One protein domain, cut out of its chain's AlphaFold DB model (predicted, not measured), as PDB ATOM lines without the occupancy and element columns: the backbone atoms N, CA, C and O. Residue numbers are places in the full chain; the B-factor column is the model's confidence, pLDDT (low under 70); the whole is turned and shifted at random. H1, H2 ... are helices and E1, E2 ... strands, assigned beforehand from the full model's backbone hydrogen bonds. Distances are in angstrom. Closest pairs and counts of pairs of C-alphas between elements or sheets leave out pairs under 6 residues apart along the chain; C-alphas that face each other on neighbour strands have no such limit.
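What this domain is: This is residues 22 to 34 and 90 to 183 of the 303 residues of an uncharacterized protein of Fusarium oxysporum f. sp. lycopersici (strain 4287 / CBS 123668 / FGSC 9935 / NRRL 34936) (UniProt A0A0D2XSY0). Look for a flat, open, loosely built frame: the long helix H6 makes one side, with the short H7 turning off its far end. At its near end sit H5 and the E1-E2 hairpin, with H4 beside E1; from there H3 and H2 lead away as an arm, and H1 lies in the open space between H4 and H6. The printed part has 107 residues, mostly helix, in the order H1 H2 H3 H4 H5 E1 E2 H6 H7, with an antiparallel sheet E1 - E2. It is only just loose, close to extended, with a radius of gyration of the C-alphas of 19.1 A and spans of 64 by 46 by 17 A.

Where its parts are: Find C-alpha 22 at (161.245, 143.371, 142.632); from there H1 runs to residue 34, 18.5 A away. Past the cut come H2, residues 94 to 99, H3, 101 to 104, H4, 110 to 116, and H5, 122 to 125. E1 is residues 129 to 132 and E2 142 to 144. H6 runs 38.7 A, from C-alpha 146 at (175.398, 133.436, 137.832) to residue 172. H7, residues 175 to 182, ends at (138.398, 120.159, 152.653).

How they stand to each other: H1 is near H6, and close but not clearly touching H4: C-alphas 27 and 116 are 6.4 A apart, the closest. H2 and H3 are close but not clearly touching, closest at C-alphas 96 and 102, 7.1 A. The closest C-alphas of H4 and E1 are 112 and 132, 4.9 A. In the hairpin, N 131 and O 142 are 2.8 A apart, within hydrogen-bond range. H5 touches H6 at residues 146 to 150 alone, closest at C-alphas 125 and 150, 5.7 A. H7 is close but not clearly touching H6, closest at C-alphas 170 and 178, 7.7 A, at a steep tilt of 57 degrees, opposite ways. In H1, H2, H4, H6 and H7 every O i to N i+4 pair is within hydrogen-bond range; H3 and H5 are too short for one.

The domain as a whole: The farthest C-alphas, 138 and 176, are 64.0 A apart. Residues 35 to 89 are not printed, and C-alphas 34 and 90 are 25.0 A apart across that cut. Of the links printed whole, none is long. Mean pLDDT of the printed part is 72.9; 39 residues are under 70, among them 22 to 34 and 90 to 98.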
ATOM      1  N   ARG A  22     162.616 143.307 143.174       44.91
ATOM      2  CA  ARG A  22     161.245 143.371 142.632       44.91
ATOM      3  C   ARG A  22     161.000 142.347 141.498       44.91
ATOM      4  O   ARG A  22     160.028 141.592 141.605       44.91
ATOM      5  N   PRO A  23     161.862 142.229 140.465       42.22
ATOM      6  CA  PRO A  23     161.808 141.148 139.478       42.22
ATOM      7  C   PRO A  23     161.876 139.739 140.076       42.22
ATOM      8  O   PRO A  23     161.109 138.874 139.653       42.22
ATOM      9  N   ILE A  24     162.752 139.495 141.060       45.25
ATOM     10  CA  ILE A  24     162.910 138.165 141.679       45.25
ATOM     11  C   ILE A  24     161.622 137.749 142.401       45.25
ATOM     12  O   ILE A  24     161.121 136.647 142.163       45.25
ATOM     13  N   LEU A  25     161.028 138.646 143.198       42.12
ATOM     14  CA  LEU A  25     159.719 138.422 143.818       42.12
ATOM     15  C   LEU A  25     158.637 138.121 142.772       42.12
ATOM     16  O   LEU A  25     157.881 137.170 142.940       42.12
ATOM     17  N   CYS A  26     158.609 138.844 141.646       43.25
ATOM     18  CA  CYS A  26     157.658 138.571 140.564       43.25
ATOM     19  C   CYS A  26     157.851 137.188 139.910       43.25
ATOM     20  O   CYS A  26     156.855 136.555 139.553       43.25
ATOM     21  N   ARG A  27     159.093 136.692 139.763       49.28
ATOM     22  CA  ARG A  27     159.359 135.325 139.262       49.28
ATOM     23  C   ARG A  27     158.816 134.275 140.238       49.28
ATOM     24  O   ARG A  27     158.063 133.399 139.822       49.28
ATOM     25  N   VAL A  28     159.136 134.398 141.530       47.41
ATOM     26  CA  VAL A  28     158.716 133.441 142.574       47.41
ATOM     27  C   VAL A  28     157.191 133.437 142.757       47.41
ATOM     28  O   VAL A  28     156.572 132.372 142.719       47.41
ATOM     29  N   GLN A  29     156.563 134.614 142.849       42.78
ATOM     30  CA  GLN A  29     155.108 134.757 142.990       42.78
ATOM     31  C   GLN A  29     154.351 134.097 141.825       42.78
ATOM     32  O   GLN A  29     153.306 133.475 142.018       42.78
ATOM     33  N   LYS A  30     154.888 134.208 140.602       47.25
ATOM     34  CA  LYS A  30     154.258 133.654 139.399       47.25
ATOM     35  C   LYS A  30     154.369 132.130 139.317       47.25
ATOM     36  O   LYS A  30     153.425 131.503 138.849       47.25
ATOM     37  N   VAL A  31     155.459 131.534 139.807       44.62
ATOM     38  CA  VAL A  31     155.578 130.068 139.932       44.62
ATOM     39  C   VAL A  31     154.535 129.527 140.918       44.62
ATOM     40  O   VAL A  31     153.846 128.566 140.583       44.62
ATOM     41  N   SER A  32     154.336 130.189 142.066       40.97
ATOM     42  CA  SER A  32     153.276 129.819 143.023       40.97
ATOM     43  C   SER A  32     151.890 129.849 142.368       40.97
ATOM     44  O   SER A  32     151.206 128.833 142.314       40.97
ATOM     45  N   HIS A  33     151.517 130.981 141.764       41.94
ATOM     46  CA  HIS A  33     150.162 131.183 141.238       41.94
ATOM     47  C   HIS A  33     149.835 130.315 140.003       41.94
ATOM     48  O   HIS A  33     148.669 130.009 139.739       41.94
ATOM     49  N   ILE A  34     150.843 129.899 139.224       42.28
ATOM     50  CA  ILE A  34     150.654 128.903 138.156       42.28
ATOM     51  C   ILE A  34     150.353 127.529 138.772       42.28
ATOM     52  O   ILE A  34     149.419 126.857 138.329       42.28
ATOM     53  N   ALA A  90     136.276 145.709 126.823       42.28
ATOM     54  CA  ALA A  90     135.054 145.341 127.565       42.28
ATOM     55  C   ALA A  90     135.051 143.892 128.119       42.28
ATOM     56  O   ALA A  90     134.118 143.486 128.807       42.28
ATOM     57  N   THR A  91     136.103 143.117 127.845       47.34
ATOM     58  CA  THR A  91     136.351 141.765 128.365       47.34
ATOM     59  C   THR A  91     137.740 141.596 129.001       47.34
ATOM     60  O   THR A  91     138.200 140.468 129.186       47.34
ATOM     61  N   THR A  92     138.416 142.675 129.431       53.66
ATOM     62  CA  THR A  92     139.429 142.501 130.490       53.66
ATOM     63  C   THR A  92     138.715 142.056 131.755       53.66
ATOM     64  O   THR A  92     137.921 142.808 132.317       53.66
ATOM     65  N   SER A  93     138.999 140.833 132.206       62.47
ATOM     66  CA  SER A  93     138.487 140.330 133.478       62.47
ATOM     67  C   SER A  93     138.754 141.345 134.593       62.47
ATOM     68  O   SER A  93     139.801 141.992 134.609       62.47
ATOM     69  N   LEU A  94     137.842 141.457 135.567       66.94
ATOM     70  CA  LEU A  94     137.965 142.380 136.710       66.94
ATOM     71  C   LEU A  94     139.288 142.238 137.491       66.94
ATOM     72  O   LEU A  94     139.648 143.106 138.283       66.94
ATOM     73  N   TRP A  95     140.002 141.128 137.291       66.94
ATOM     74  CA  TRP A  95     141.364 140.915 137.757       66.94
ATOM     75  C   TRP A  95     142.397 141.762 136.998       66.94
ATOM     76  O   TRP A  95     143.214 142.402 137.648       66.94
ATOM     77  N   LEU A  96     142.359 141.824 135.660       69.94
ATOM     78  CA  LEU A  96     143.282 142.632 134.844       69.94
ATOM     79  C   LEU A  96     143.135 144.137 135.101       69.94
ATOM     80  O   LEU A  96     144.138 144.845 135.097       69.94
ATOM     81  N   ASP A  97     141.908 144.594 135.357       67.94
ATOM     82  CA  ASP A  97     141.611 145.977 135.739       67.94
ATOM     83  C   ASP A  97     142.158 146.297 137.144       67.94
ATOM     84  O   ASP A  97     143.036 147.146 137.296       67.94
ATOM     85  N   ARG A  98     141.778 145.509 138.166       69.44
ATOM     86  CA  ARG A  98     142.285 145.669 139.546       69.44
ATOM     87  C   ARG A  98     143.803 145.586 139.669       69.44
ATOM     88  O   ARG A  98     144.389 146.282 140.491       69.44
ATOM     89  N   THR A  99     144.433 144.687 138.919       78.00
ATOM     90  CA  THR A  99     145.883 144.460 138.993       78.00
ATOM     91  C   THR A  99     146.676 145.355 138.044       78.00
ATOM     92  O   THR A  99     147.902 145.368 138.121       78.00
ATOM     93  N   GLN A 100     146.000 146.091 137.154       75.69
ATOM     94  CA  GLN A 100     146.593 147.058 136.229       75.69
ATOM     95  C   GLN A 100     147.730 146.490 135.351       75.69
ATOM     96  O   GLN A 100     148.604 147.223 134.888       75.69
ATOM     97  N   TRP A 101     147.724 145.184 135.050       76.12
ATOM     98  CA  TRP A 101     148.749 144.571 134.186       76.12
ATOM     99  C   TRP A 101     148.828 145.236 132.795       76.12
ATOM    100  O   TRP A 101     149.945 145.441 132.318       76.12
ATOM    101  N   PRO A 102     147.722 145.649 132.138       70.94
ATOM    102  CA  PRO A 102     147.798 146.339 130.847       70.94
ATOM    103  C   PRO A 102     148.523 147.697 130.869       70.94
ATOM    104  O   PRO A 102     149.046 148.107 129.831       70.94
ATOM    105  N   SER A 103     148.574 148.400 132.009       72.31
ATOM    106  CA  SER A 103     149.347 149.645 132.160       72.31
ATOM    107  C   SER A 103     150.754 149.378 132.698       72.31
ATOM    108  O   SER A 103     151.715 149.902 132.140       72.31
ATOM    109  N   LEU A 104     150.909 148.495 133.692       70.62
ATOM    110  CA  LEU A 104     152.210 148.107 134.254       70.62
ATOM    111  C   LEU A 104     153.116 147.426 133.212       70.62
ATOM    112  O   LEU A 104     154.334 147.598 133.234       70.62
ATOM    113  N   TYR A 105     152.523 146.704 132.256       66.69
ATOM    114  CA  TYR A 105     153.217 146.110 131.112       66.69
ATOM    115  C   TYR A 105     153.035 146.895 129.796       66.69
ATOM    116  O   TYR A 105     153.209 146.333 128.711       66.69
ATOM    117  N   ARG A 106     152.753 148.207 129.862       72.19
ATOM    118  CA  ARG A 106     152.812 149.119 128.705       72.19
ATOM    119  C   ARG A 106     154.244 149.634 128.515       72.19
ATOM    120  O   ARG A 106     154.749 150.397 129.326       72.19
ATOM    121  N   GLY A 107     154.898 149.223 127.429       67.12
ATOM    122  CA  GLY A 107     156.261 149.656 127.082       67.12
ATOM    123  C   GLY A 107     157.483 148.885 127.638       67.12
ATOM    124  O   GLY A 107     158.575 149.189 127.158       67.12
ATOM    125  N   PRO A 108     157.413 147.889 128.553       71.19
ATOM    126  CA  PRO A 108     158.599 147.120 128.918       71.19
ATOM    127  C   PRO A 108     159.026 146.193 127.779       71.19
ATOM    128  O   PRO A 108     158.225 145.713 126.968       71.19
ATOM    129  N   ARG A 109     160.320 145.887 127.753       73.62
ATOM    130  CA  ARG A 109     160.911 145.051 126.714       73.62
ATOM    131  C   ARG A 109     160.447 143.593 126.847       73.62
ATOM    132  O   ARG A 109     160.622 142.948 127.884       73.62
ATOM    133  N   ARG A 110     159.828 143.062 125.786       78.94
ATOM    134  CA  ARG A 110     159.185 141.730 125.781       78.94
ATOM    135  C   ARG A 110     160.171 140.563 125.900       78.94
ATOM    136  O   ARG A 110     159.770 139.485 126.332       78.94
ATOM    137  N   ASP A 111     161.426 140.761 125.510       77.38
ATOM    138  CA  ASP A 111     162.509 139.791 125.684       77.38
ATOM    139  C   ASP A 111     162.827 139.577 127.170       77.38
ATOM    140  O   ASP A 111     162.804 138.434 127.619       77.38
ATOM    141  N   VAL A 112     162.961 140.661 127.945       81.56
ATOM    142  CA  VAL A 112     163.173 140.621 129.402       81.56
ATOM    143  C   VAL A 112     162.027 139.906 130.107       81.56
ATOM    144  O   VAL A 112     162.258 139.002 130.905       81.56
ATOM    145  N   LEU A 113     160.774 140.227 129.768       82.25
ATOM    146  CA  LEU A 113     159.615 139.530 130.340       82.25
ATOM    147  C   LEU A 113     159.621 138.028 130.022       82.25
ATOM    148  O   LEU A 113     159.338 137.209 130.896       82.25
ATOM    149  N   ARG A 114     159.974 137.655 128.785       80.94
ATOM    150  CA  ARG A 114     160.082 136.252 128.366       80.94
ATOM    151  C   ARG A 114     161.213 135.532 129.103       80.94
ATOM    152  O   ARG A 114     161.015 134.396 129.531       80.94
ATOM    153  N   ALA A 115     162.366 136.176 129.274       81.56
ATOM    154  CA  ALA A 115     163.487 135.637 130.037       81.56
ATOM    155  C   ALA A 115     163.105 135.425 131.510       81.56
ATOM    156  O   ALA A 115     163.306 134.336 132.040       81.56
ATOM    157  N   LEU A 116     162.433 136.398 132.134       81.06
ATOM    158  CA  LEU A 116     161.935 136.282 133.507       81.06
ATOM    159  C   LEU A 116     160.931 135.128 133.686       81.06
ATOM    160  O   LEU A 116     160.931 134.489 134.734       81.06
ATOM    161  N   THR A 117     160.114 134.798 132.678       80.38
ATOM    162  CA  THR A 117     159.208 133.629 132.752       80.38
ATOM    163  C   THR A 117     159.890 132.267 132.599       80.38
ATOM    164  O   THR A 117     159.235 131.246 132.803       80.38
ATOM    165  N   ARG A 118     161.177 132.210 132.235       80.88
ATOM    166  CA  ARG A 118     161.915 130.943 132.142       80.88
ATOM    167  C   ARG A 118     162.422 130.518 133.519       80.88
ATOM    168  O   ARG A 118     162.883 131.350 134.302       80.88
ATOM    169  N   LEU A 119     162.347 129.215 133.779       77.69
ATOM    170  CA  LEU A 119     163.030 128.556 134.894       77.69
ATOM    171  C   LEU A 119     164.554 128.572 134.663       77.69
ATOM    172  O   LEU A 119     164.969 128.598 133.499       77.69
ATOM    173  N   PRO A 120     165.380 128.523 135.727       76.62
ATOM    174  CA  PRO A 120     166.821 128.331 135.595       76.62
ATOM    175  C   PRO A 120     167.123 127.046 134.818       76.62
ATOM    176  O   PRO A 120     166.592 125.980 135.134       76.62
ATOM    177  N   ASP A 121     167.974 127.148 133.802       67.38
ATOM    178  CA  ASP A 121     168.438 126.003 133.021       67.38
ATOM    179  C   ASP A 121     169.802 125.535 133.549       67.38
ATOM    180  O   ASP A 121     170.519 126.278 134.219       67.38
ATOM    181  N   ARG A 122     170.215 124.307 133.230       64.19
ATOM    182  CA  ARG A 122     171.512 123.763 133.669       64.19
ATOM    183  C   ARG A 122     172.686 124.641 133.221       64.19
ATOM    184  O   ARG A 122     173.668 124.749 133.949       64.19
ATOM    185  N   TYR A 123     172.550 125.314 132.078       61.66
ATOM    186  CA  TYR A 123     173.536 126.254 131.542       61.66
ATOM    187  C   TYR A 123     173.588 127.604 132.289       61.66
ATOM    188  O   TYR A 123     174.669 128.186 132.392       61.66
ATOM    189  N   SER A 124     172.483 128.079 132.884       64.25
ATOM    190  CA  SER A 124     172.470 129.324 133.683       64.25
ATOM    191  C   SER A 124     173.021 129.145 135.105       64.25
ATOM    192  O   SER A 124     173.041 130.084 135.890       64.25
ATOM    193  N   LEU A 125     173.485 127.937 135.450       65.25
ATOM    194  CA  LEU A 125     174.250 127.656 136.673       65.25
ATOM    195  C   LEU A 125     175.768 127.770 136.450       65.25
ATOM    196  O   LEU A 125     176.528 127.878 137.417       65.25
ATOM    197  N   SER A 126     176.210 127.719 135.190       69.75
ATOM    198  CA  SER A 126     177.618 127.767 134.778       69.75
ATOM    199  C   SER A 126     178.050 129.110 134.189       69.75
ATOM    200  O   SER A 126     179.238 129.411 134.228       69.75
ATOM    201  N   ALA A 127     177.117 129.907 133.669       77.50
ATOM    202  CA  ALA A 127     177.379 131.200 133.041       77.50
ATOM    203  C   ALA A 127     176.278 132.209 133.394       77.50
ATOM    204  O   ALA A 127     175.175 131.812 133.778       77.50
ATOM    205  N   ASP A 128     176.577 133.498 133.236       82.62
ATOM    206  CA  ASP A 128     175.609 134.571 133.455       82.62
ATOM    207  C   ASP A 128     174.446 134.498 132.453       82.62
ATOM    208  O   ASP A 128     174.615 134.135 131.284       82.62
ATOM    209  N   TYR A 129     173.243 134.855 132.902       82.44
ATOM    210  CA  TYR A 129     172.028 134.690 132.114       82.44
ATOM    211  C   TYR A 129     171.563 136.009 131.498       82.44
ATOM    212  O   TYR A 129     171.091 136.910 132.193       82.44
ATOM    213  N   THR A 130     171.640 136.124 130.171       83.38
ATOM    214  CA  THR A 130     171.128 137.296 129.447       83.38
ATOM    215  C   THR A 130     169.603 137.371 129.553       83.38
ATOM    216  O   THR A 130     168.876 136.625 128.893       83.38
ATOM    217  N   LEU A 131     169.114 138.315 130.358       80.00
ATOM    218  CA  LEU A 131     167.696 138.648 130.475       80.00
ATOM    219  C   LEU A 131     167.197 139.400 129.237       80.00
ATOM    220  O   LEU A 131     166.059 139.199 128.825       80.00
ATOM    221  N   GLY A 132     168.028 140.239 128.614       80.81
ATOM    222  CA  GLY A 132     167.647 140.913 127.373       80.81
ATOM    223  C   GLY A 132     168.802 141.570 126.623       80.81
ATOM    224  O   GLY A 132     169.704 142.148 127.227       80.81
ATOM    225  N   GLN A 133     168.731 141.526 125.292       77.50
ATOM    226  CA  GLN A 133     169.735 142.083 124.374       77.50
ATOM    227  C   GLN A 133     169.567 143.606 124.249       77.50
ATOM    228  O   GLN A 133     168.437 144.064 124.108       77.50
ATOM    229  N   GLY A 134     170.629 144.409 124.301       71.94
ATOM    230  CA  GLY A 134     170.537 145.859 124.076       71.94
ATOM    231  C   GLY A 134     169.749 146.208 122.801       71.94
ATOM    232  O   GLY A 134     169.993 145.630 121.746       71.94
ATOM    233  N   THR A 135     168.768 147.114 122.894       63.78
ATOM    234  CA  THR A 135     167.863 147.453 121.771       63.78
ATOM    235  C   THR A 135     168.550 148.291 120.685       63.78
ATOM    236  O   THR A 135     168.060 148.371 119.564       63.78
ATOM    237  N   LEU A 136     169.676 148.918 121.026       62.31
ATOM    238  CA  LEU A 136     170.542 149.690 120.137       62.31
ATOM    239  C   LEU A 136     171.980 149.186 120.262       62.31
ATOM    240  O   LEU A 136     172.411 148.773 121.342       62.31
ATOM    241  N   GLU A 137     172.726 149.259 119.167       53.00
ATOM    242  CA  GLU A 137     174.142 148.908 119.126       53.00
ATOM    243  C   GLU A 137     174.928 149.798 120.109       53.00
ATOM    244  O   GLU A 137     174.843 151.024 120.064       53.00
ATOM    245  N   GLY A 138     175.603 149.174 121.081       61.12
ATOM    246  CA  GLY A 138     176.256 149.861 122.204       61.12
ATOM    247  C   GLY A 138     175.432 149.986 123.498       61.12
ATOM    248  O   GLY A 138     175.994 150.359 124.527       61.12
ATOM    249  N   THR A 139     174.139 149.632 123.518       69.19
ATOM    250  CA  THR A 139     173.396 149.525 124.794       69.19
ATOM    251  C   THR A 139     173.737 148.215 125.519       69.19
ATOM    252  O   THR A 139     173.725 147.156 124.889       69.19
ATOM    253  N   PRO A 140     174.050 148.240 126.831       72.12
ATOM    254  CA  PRO A 140     174.465 147.040 127.548       72.12
ATOM    255  C   PRO A 140     173.321 146.025 127.644       72.12
ATOM    256  O   PRO A 140     172.160 146.377 127.880       72.12
ATOM    257  N   ASN A 141     173.662 144.746 127.491       82.38
ATOM    258  CA  ASN A 141     172.726 143.652 127.729       82.38
ATOM    259  C   ASN A 141     172.323 143.631 129.209       82.38
ATOM    260  O   ASN A 141     173.170 143.772 130.091       82.38
ATOM    261  N   LEU A 142     171.038 143.405 129.486       82.25
ATOM    262  CA  LEU A 142     170.595 143.131 130.848       82.25
ATOM    263  C   LEU A 142     170.960 141.681 131.169       82.25
ATOM    264  O   LEU A 142     170.442 140.760 130.537       82.25
ATOM    265  N   ILE A 143     171.856 141.493 132.131       84.19
ATOM    266  CA  ILE A 143     172.415 140.195 132.508       84.19
ATOM    267  C   ILE A 143     172.089 139.932 133.982       84.19
ATOM    268  O   ILE A 143     172.274 140.803 134.830       84.19
ATOM    269  N   SER A 144     171.585 138.734 134.271       83.38
ATOM    270  CA  SER A 144     171.423 138.187 135.618       83.38
ATOM    271  C   SER A 144     172.722 137.463 136.000       83.38
ATOM    272  O   SER A 144     173.111 136.547 135.264       83.38
ATOM    273  N   PRO A 145     173.414 137.852 137.087       84.44
ATOM    274  CA  PRO A 145     174.642 137.186 137.510       84.44
ATOM    275  C   PRO A 145     174.406 135.709 137.826       84.44
ATOM    276  O   PRO A 145     173.383 135.338 138.414       84.44
ATOM    277  N   ARG A 146     175.391 134.868 137.508       86.12
ATOM    278  CA  ARG A 146     175.398 133.436 137.832       86.12
ATOM    279  C   ARG A 146     175.051 133.157 139.300       86.12
ATOM    280  O   ARG A 146     174.316 132.214 139.586       86.12
ATOM    281  N   GLU A 147     175.545 133.966 140.233       86.19
ATOM    282  CA  GLU A 147     175.319 133.798 141.675       86.19
ATOM    283  C   GLU A 147     173.839 133.949 142.051       86.19
ATOM    284  O   GLU A 147     173.366 133.290 142.979       86.19
ATOM    285  N   ASP A 148     173.093 134.795 141.339       87.44
ATOM    286  CA  ASP A 148     171.669 135.016 141.589       87.44
ATOM    287  C   ASP A 148     170.807 133.947 140.911       87.44
ATOM    288  O   ASP A 148     169.898 133.413 141.549       87.44
ATOM    289  N   GLU A 149     171.137 133.518 139.688       87.06
ATOM    290  CA  GLU A 149     170.474 132.363 139.058       87.06
ATOM    291  C   GLU A 149     170.718 131.055 139.840       87.06
ATOM    292  O   GLU A 149     169.821 130.209 139.938       87.06
ATOM    293  N   GLN A 150     171.874 130.906 140.501       85.81
ATOM    294  CA  GLN A 150     172.122 129.814 141.448       85.81
ATOM    295  C   GLN A 150     171.225 129.894 142.691       85.81
ATOM    296  O   GLN A 150     170.619 128.885 143.056       85.81
ATOM    297  N   LYS A 151     171.060 131.074 143.310       88.56
ATOM    298  CA  LYS A 151     170.115 131.259 144.432       88.56
ATOM    299  C   LYS A 151     168.681 130.939 144.010       88.56
ATOM    300  O   LYS A 151     167.983 130.225 144.729       88.56
ATOM    301  N   ILE A 152     168.252 131.410 142.836       87.69
ATOM    302  CA  ILE A 152     166.920 131.126 142.278       87.69
ATOM    303  C   ILE A 152     166.748 129.613 142.070       87.69
ATOM    304  O   ILE A 152     165.731 129.059 142.481       87.69
ATOM    305  N   SER A 153     167.749 128.919 141.521       87.50
ATOM    306  CA  SER A 153     167.738 127.456 141.364       87.50
ATOM    307  C   SER A 153     167.638 126.707 142.700       87.50
ATOM    308  O   SER A 153     166.842 125.774 142.830       87.50
ATOM    309  N   CYS A 154     168.376 127.142 143.728       87.19
ATOM    310  CA  CYS A 154     168.264 126.596 145.081       87.19
ATOM    311  C   CYS A 154     166.854 126.780 145.667       87.19
ATOM    312  O   CYS A 154     166.311 125.832 146.233       87.19
ATOM    313  N   ILE A 155     166.247 127.960 145.495       90.38
ATOM    314  CA  ILE A 155     164.883 128.257 145.961       90.38
ATOM    315  C   ILE A 155     163.853 127.392 145.226       90.38
ATOM    316  O   ILE A 155     163.028 126.755 145.875       90.38
ATOM    317  N   VAL A 156     163.918 127.313 143.892       89.31
ATOM    318  CA  VAL A 156     162.998 126.490 143.084       89.31
ATOM    319  C   VAL A 156     163.092 125.017 143.489       89.31
ATOM    320  O   VAL A 156     162.071 124.407 143.792       89.31
ATOM    321  N   ARG A 157     164.306 124.465 143.632       87.19
ATOM    322  CA  ARG A 157     164.509 123.085 144.112       87.19
ATOM    323  C   ARG A 157     163.962 122.843 145.522       87.19
ATOM    324  O   ARG A 157     163.472 121.750 145.801       87.19
ATOM    325  N   ALA A 158     164.076 123.822 146.418       92.44
ATOM    326  CA  ALA A 158     163.522 123.719 147.765       92.44
ATOM    327  C   ALA A 158     161.984 123.712 147.736       92.44
ATOM    328  O   ALA A 158     161.369 122.898 148.423       92.44
ATOM    329  N   LEU A 159     161.369 124.556 146.898       91.62
ATOM    330  CA  LEU A 159     159.921 124.569 146.678       91.62
ATOM    331  C   LEU A 159     159.430 123.248 146.077       91.62
ATOM    332  O   LEU A 159     158.495 122.668 146.622       91.62
ATOM    333  N   ASP A 160     160.095 122.716 145.047       89.62
ATOM    334  CA  ASP A 160     159.767 121.407 144.460       89.62
ATOM    335  C   ASP A 160     159.815 120.282 145.513       89.62
ATOM    336  O   ASP A 160     158.942 119.417 145.551       89.62
ATOM    337  N   SER A 161     160.798 120.314 146.422       90.19
ATOM    338  CA  SER A 161     160.911 119.347 147.523       90.19
ATOM    339  C   SER A 161     159.809 119.501 148.581       90.19
ATOM    340  O   SER A 161     159.319 118.501 149.109       90.19
ATOM    341  N   VAL A 162     159.394 120.731 148.901       94.94
ATOM    342  CA  VAL A 162     158.251 120.979 149.796       94.94
ATOM    343  C   VAL A 162     156.957 120.490 149.148       94.94
ATOM    344  O   VAL A 162     156.225 119.738 149.783       94.94
ATOM    345  N   ILE A 163     156.717 120.836 147.880       91.31
ATOM    346  CA  ILE A 163     155.533 120.419 147.119       91.31
ATOM    347  C   ILE A 163     155.472 118.892 147.005       91.31
ATOM    348  O   ILE A 163     154.419 118.321 147.270       91.31
ATOM    349  N   GLY A 164     156.593 118.225 146.704       90.62
ATOM    350  CA  GLY A 164     156.672 116.761 146.669       90.62
ATOM    351  C   GLY A 164     156.262 116.124 147.998       90.62
ATOM    352  O   GLY A 164     155.364 115.287 148.019       90.62
ATOM    353  N   ARG A 165     156.810 116.600 149.127       91.25
ATOM    354  CA  ARG A 165     156.409 116.112 150.462       91.25
ATOM    355  C   ARG A 165     154.949 116.418 150.802       91.25
ATOM    356  O   ARG A 165     154.309 115.615 151.476       91.25
ATOM    357  N   CYS A 166     154.407 117.553 150.360       85.19
ATOM    358  CA  CYS A 166     152.980 117.846 150.498       85.19
ATOM    359  C   CYS A 166     152.125 116.874 149.670       85.19
ATOM    360  O   CYS A 166     151.111 116.397 150.171       85.19
ATOM    361  N   GLU A 167     152.543 116.530 148.450       89.38
ATOM    362  CA  GLU A 167     151.857 115.543 147.609       89.38
ATOM    363  C   GLU A 167     151.915 114.137 148.228       89.38
ATOM    364  O   GLU A 167     150.898 113.450 148.278       89.38
ATOM    365  N   ASP A 168     153.066 113.737 148.774       89.12
ATOM    366  CA  ASP A 168     153.226 112.482 149.517       89.12
ATOM    367  C   ASP A 168     152.339 112.453 150.767       89.12
ATOM    368  O   ASP A 168     151.621 111.480 150.991       89.12
ATOM    369  N   THR A 169     152.297 113.551 151.530       88.62
ATOM    370  CA  THR A 169     151.414 113.689 152.699       88.62
ATOM    371  C   THR A 169     149.949 113.529 152.297       88.62
ATOM    372  O   THR A 169     149.245 112.732 152.905       88.62
ATOM    373  N   VAL A 170     149.499 114.219 151.241       83.50
ATOM    374  CA  VAL A 170     148.119 114.117 150.735       83.50
ATOM    375  C   VAL A 170     147.807 112.703 150.231       83.50
ATOM    376  O   VAL A 170     146.727 112.189 150.511       83.50
ATOM    377  N   ARG A 171     148.740 112.035 149.538       82.50
ATOM    378  CA  ARG A 171     148.558 110.643 149.087       82.50
ATOM    379  C   ARG A 171     148.517 109.635 150.246       82.50
ATOM    380  O   ARG A 171     147.865 108.606 150.107       82.50
ATOM    381  N   CYS A 172     149.174 109.921 151.371       80.00
ATOM    382  CA  CYS A 172     149.180 109.064 152.561       80.00
ATOM    383  C   CYS A 172     148.074 109.390 153.584       80.00
ATOM    384  O   CYS A 172     147.736 108.534 154.401       80.00
ATOM    385  N   THR A 173     147.486 110.591 153.568       81.94
ATOM    386  CA  THR A 173     146.318 110.908 154.405       81.94
ATOM    387  C   THR A 173     145.075 110.172 153.920       81.94
ATOM    388  O   THR A 173     144.757 110.184 152.732       81.94
ATOM    389  N   SER A 174     144.330 109.564 154.848       76.25
ATOM    390  CA  SER A 174     143.094 108.859 154.507       76.25
ATOM    391  C   SER A 174     142.055 109.804 153.894       76.25
ATOM    392  O   SER A 174     141.938 110.971 154.279       76.25
ATOM    393  N   HIS A 175     141.257 109.279 152.960       75.75
ATOM    394  CA  HIS A 175     140.226 110.053 152.264       75.75
ATOM    395  C   HIS A 175     139.256 110.739 153.244       75.75
ATOM    396  O   HIS A 175     138.923 111.901 153.056       75.75
ATOM    397  N   ASN A 176     138.911 110.078 154.355       68.94
ATOM    398  CA  ASN A 176     138.068 110.644 155.414       68.94
ATOM    399  C   ASN A 176     138.668 111.911 156.056       68.94
ATOM    400  O   ASN A 176     137.941 112.873 156.298       68.94
ATOM    401  N   LEU A 177     139.985 111.946 156.298       73.44
ATOM    402  CA  LEU A 177     140.663 113.129 156.845       73.44
ATOM    403  C   LEU A 177     140.762 114.254 155.808       73.44
ATOM    404  O   LEU A 177     140.555 115.414 156.152       73.44
ATOM    405  N   LEU A 178     141.015 113.924 154.538       73.94
ATOM    406  CA  LEU A 178     140.998 114.906 153.450       73.94
ATOM    407  C   LEU A 178     139.603 115.505 153.252       73.94
ATOM    408  O   LEU A 178     139.469 116.724 153.181       73.94
ATOM    409  N   CYS A 179     138.556 114.680 153.234       69.69
ATOM    410  CA  CYS A 179     137.172 115.138 153.175       69.69
ATOM    411  C   CYS A 179     136.802 115.988 154.394       69.69
ATOM    412  O   CYS A 179     136.099 116.981 154.228       69.69
ATOM    413  N   TRP A 180     137.295 115.666 155.594       75.12
ATOM    414  CA  TRP A 180     137.082 116.478 156.797       75.12
ATOM    415  C   TRP A 180     137.793 117.843 156.733       75.12
ATOM    416  O   TRP A 180     137.186 118.856 157.069       75.12
ATOM    417  N   LEU A 181     139.041 117.889 156.249       72.44
ATOM    418  CA  LEU A 181     139.826 119.123 156.087       72.44
ATOM    419  C   LEU A 181     139.308 120.028 154.958       72.44
ATOM    420  O   LEU A 181     139.328 121.251 155.091       72.44
ATOM    421  N   LEU A 182     138.874 119.438 153.839       67.19
ATOM    422  CA  LEU A 182     138.398 120.159 152.653       67.19
ATOM    423  C   LEU A 182     136.908 120.518 152.735       67.19
ATOM    424  O   LEU A 182     136.471 121.465 152.080       67.19
ATOM    425  N   SER A 183     136.128 119.816 153.565       67.75
ATOM    426  CA  SER A 183     134.778 120.250 153.921       67.75
ATOM    427  C   SER A 183     134.865 121.575 154.669       67.75
ATOM    428  O   SER A 183     135.324 121.646 155.807       67.75
TER     429      SER A 183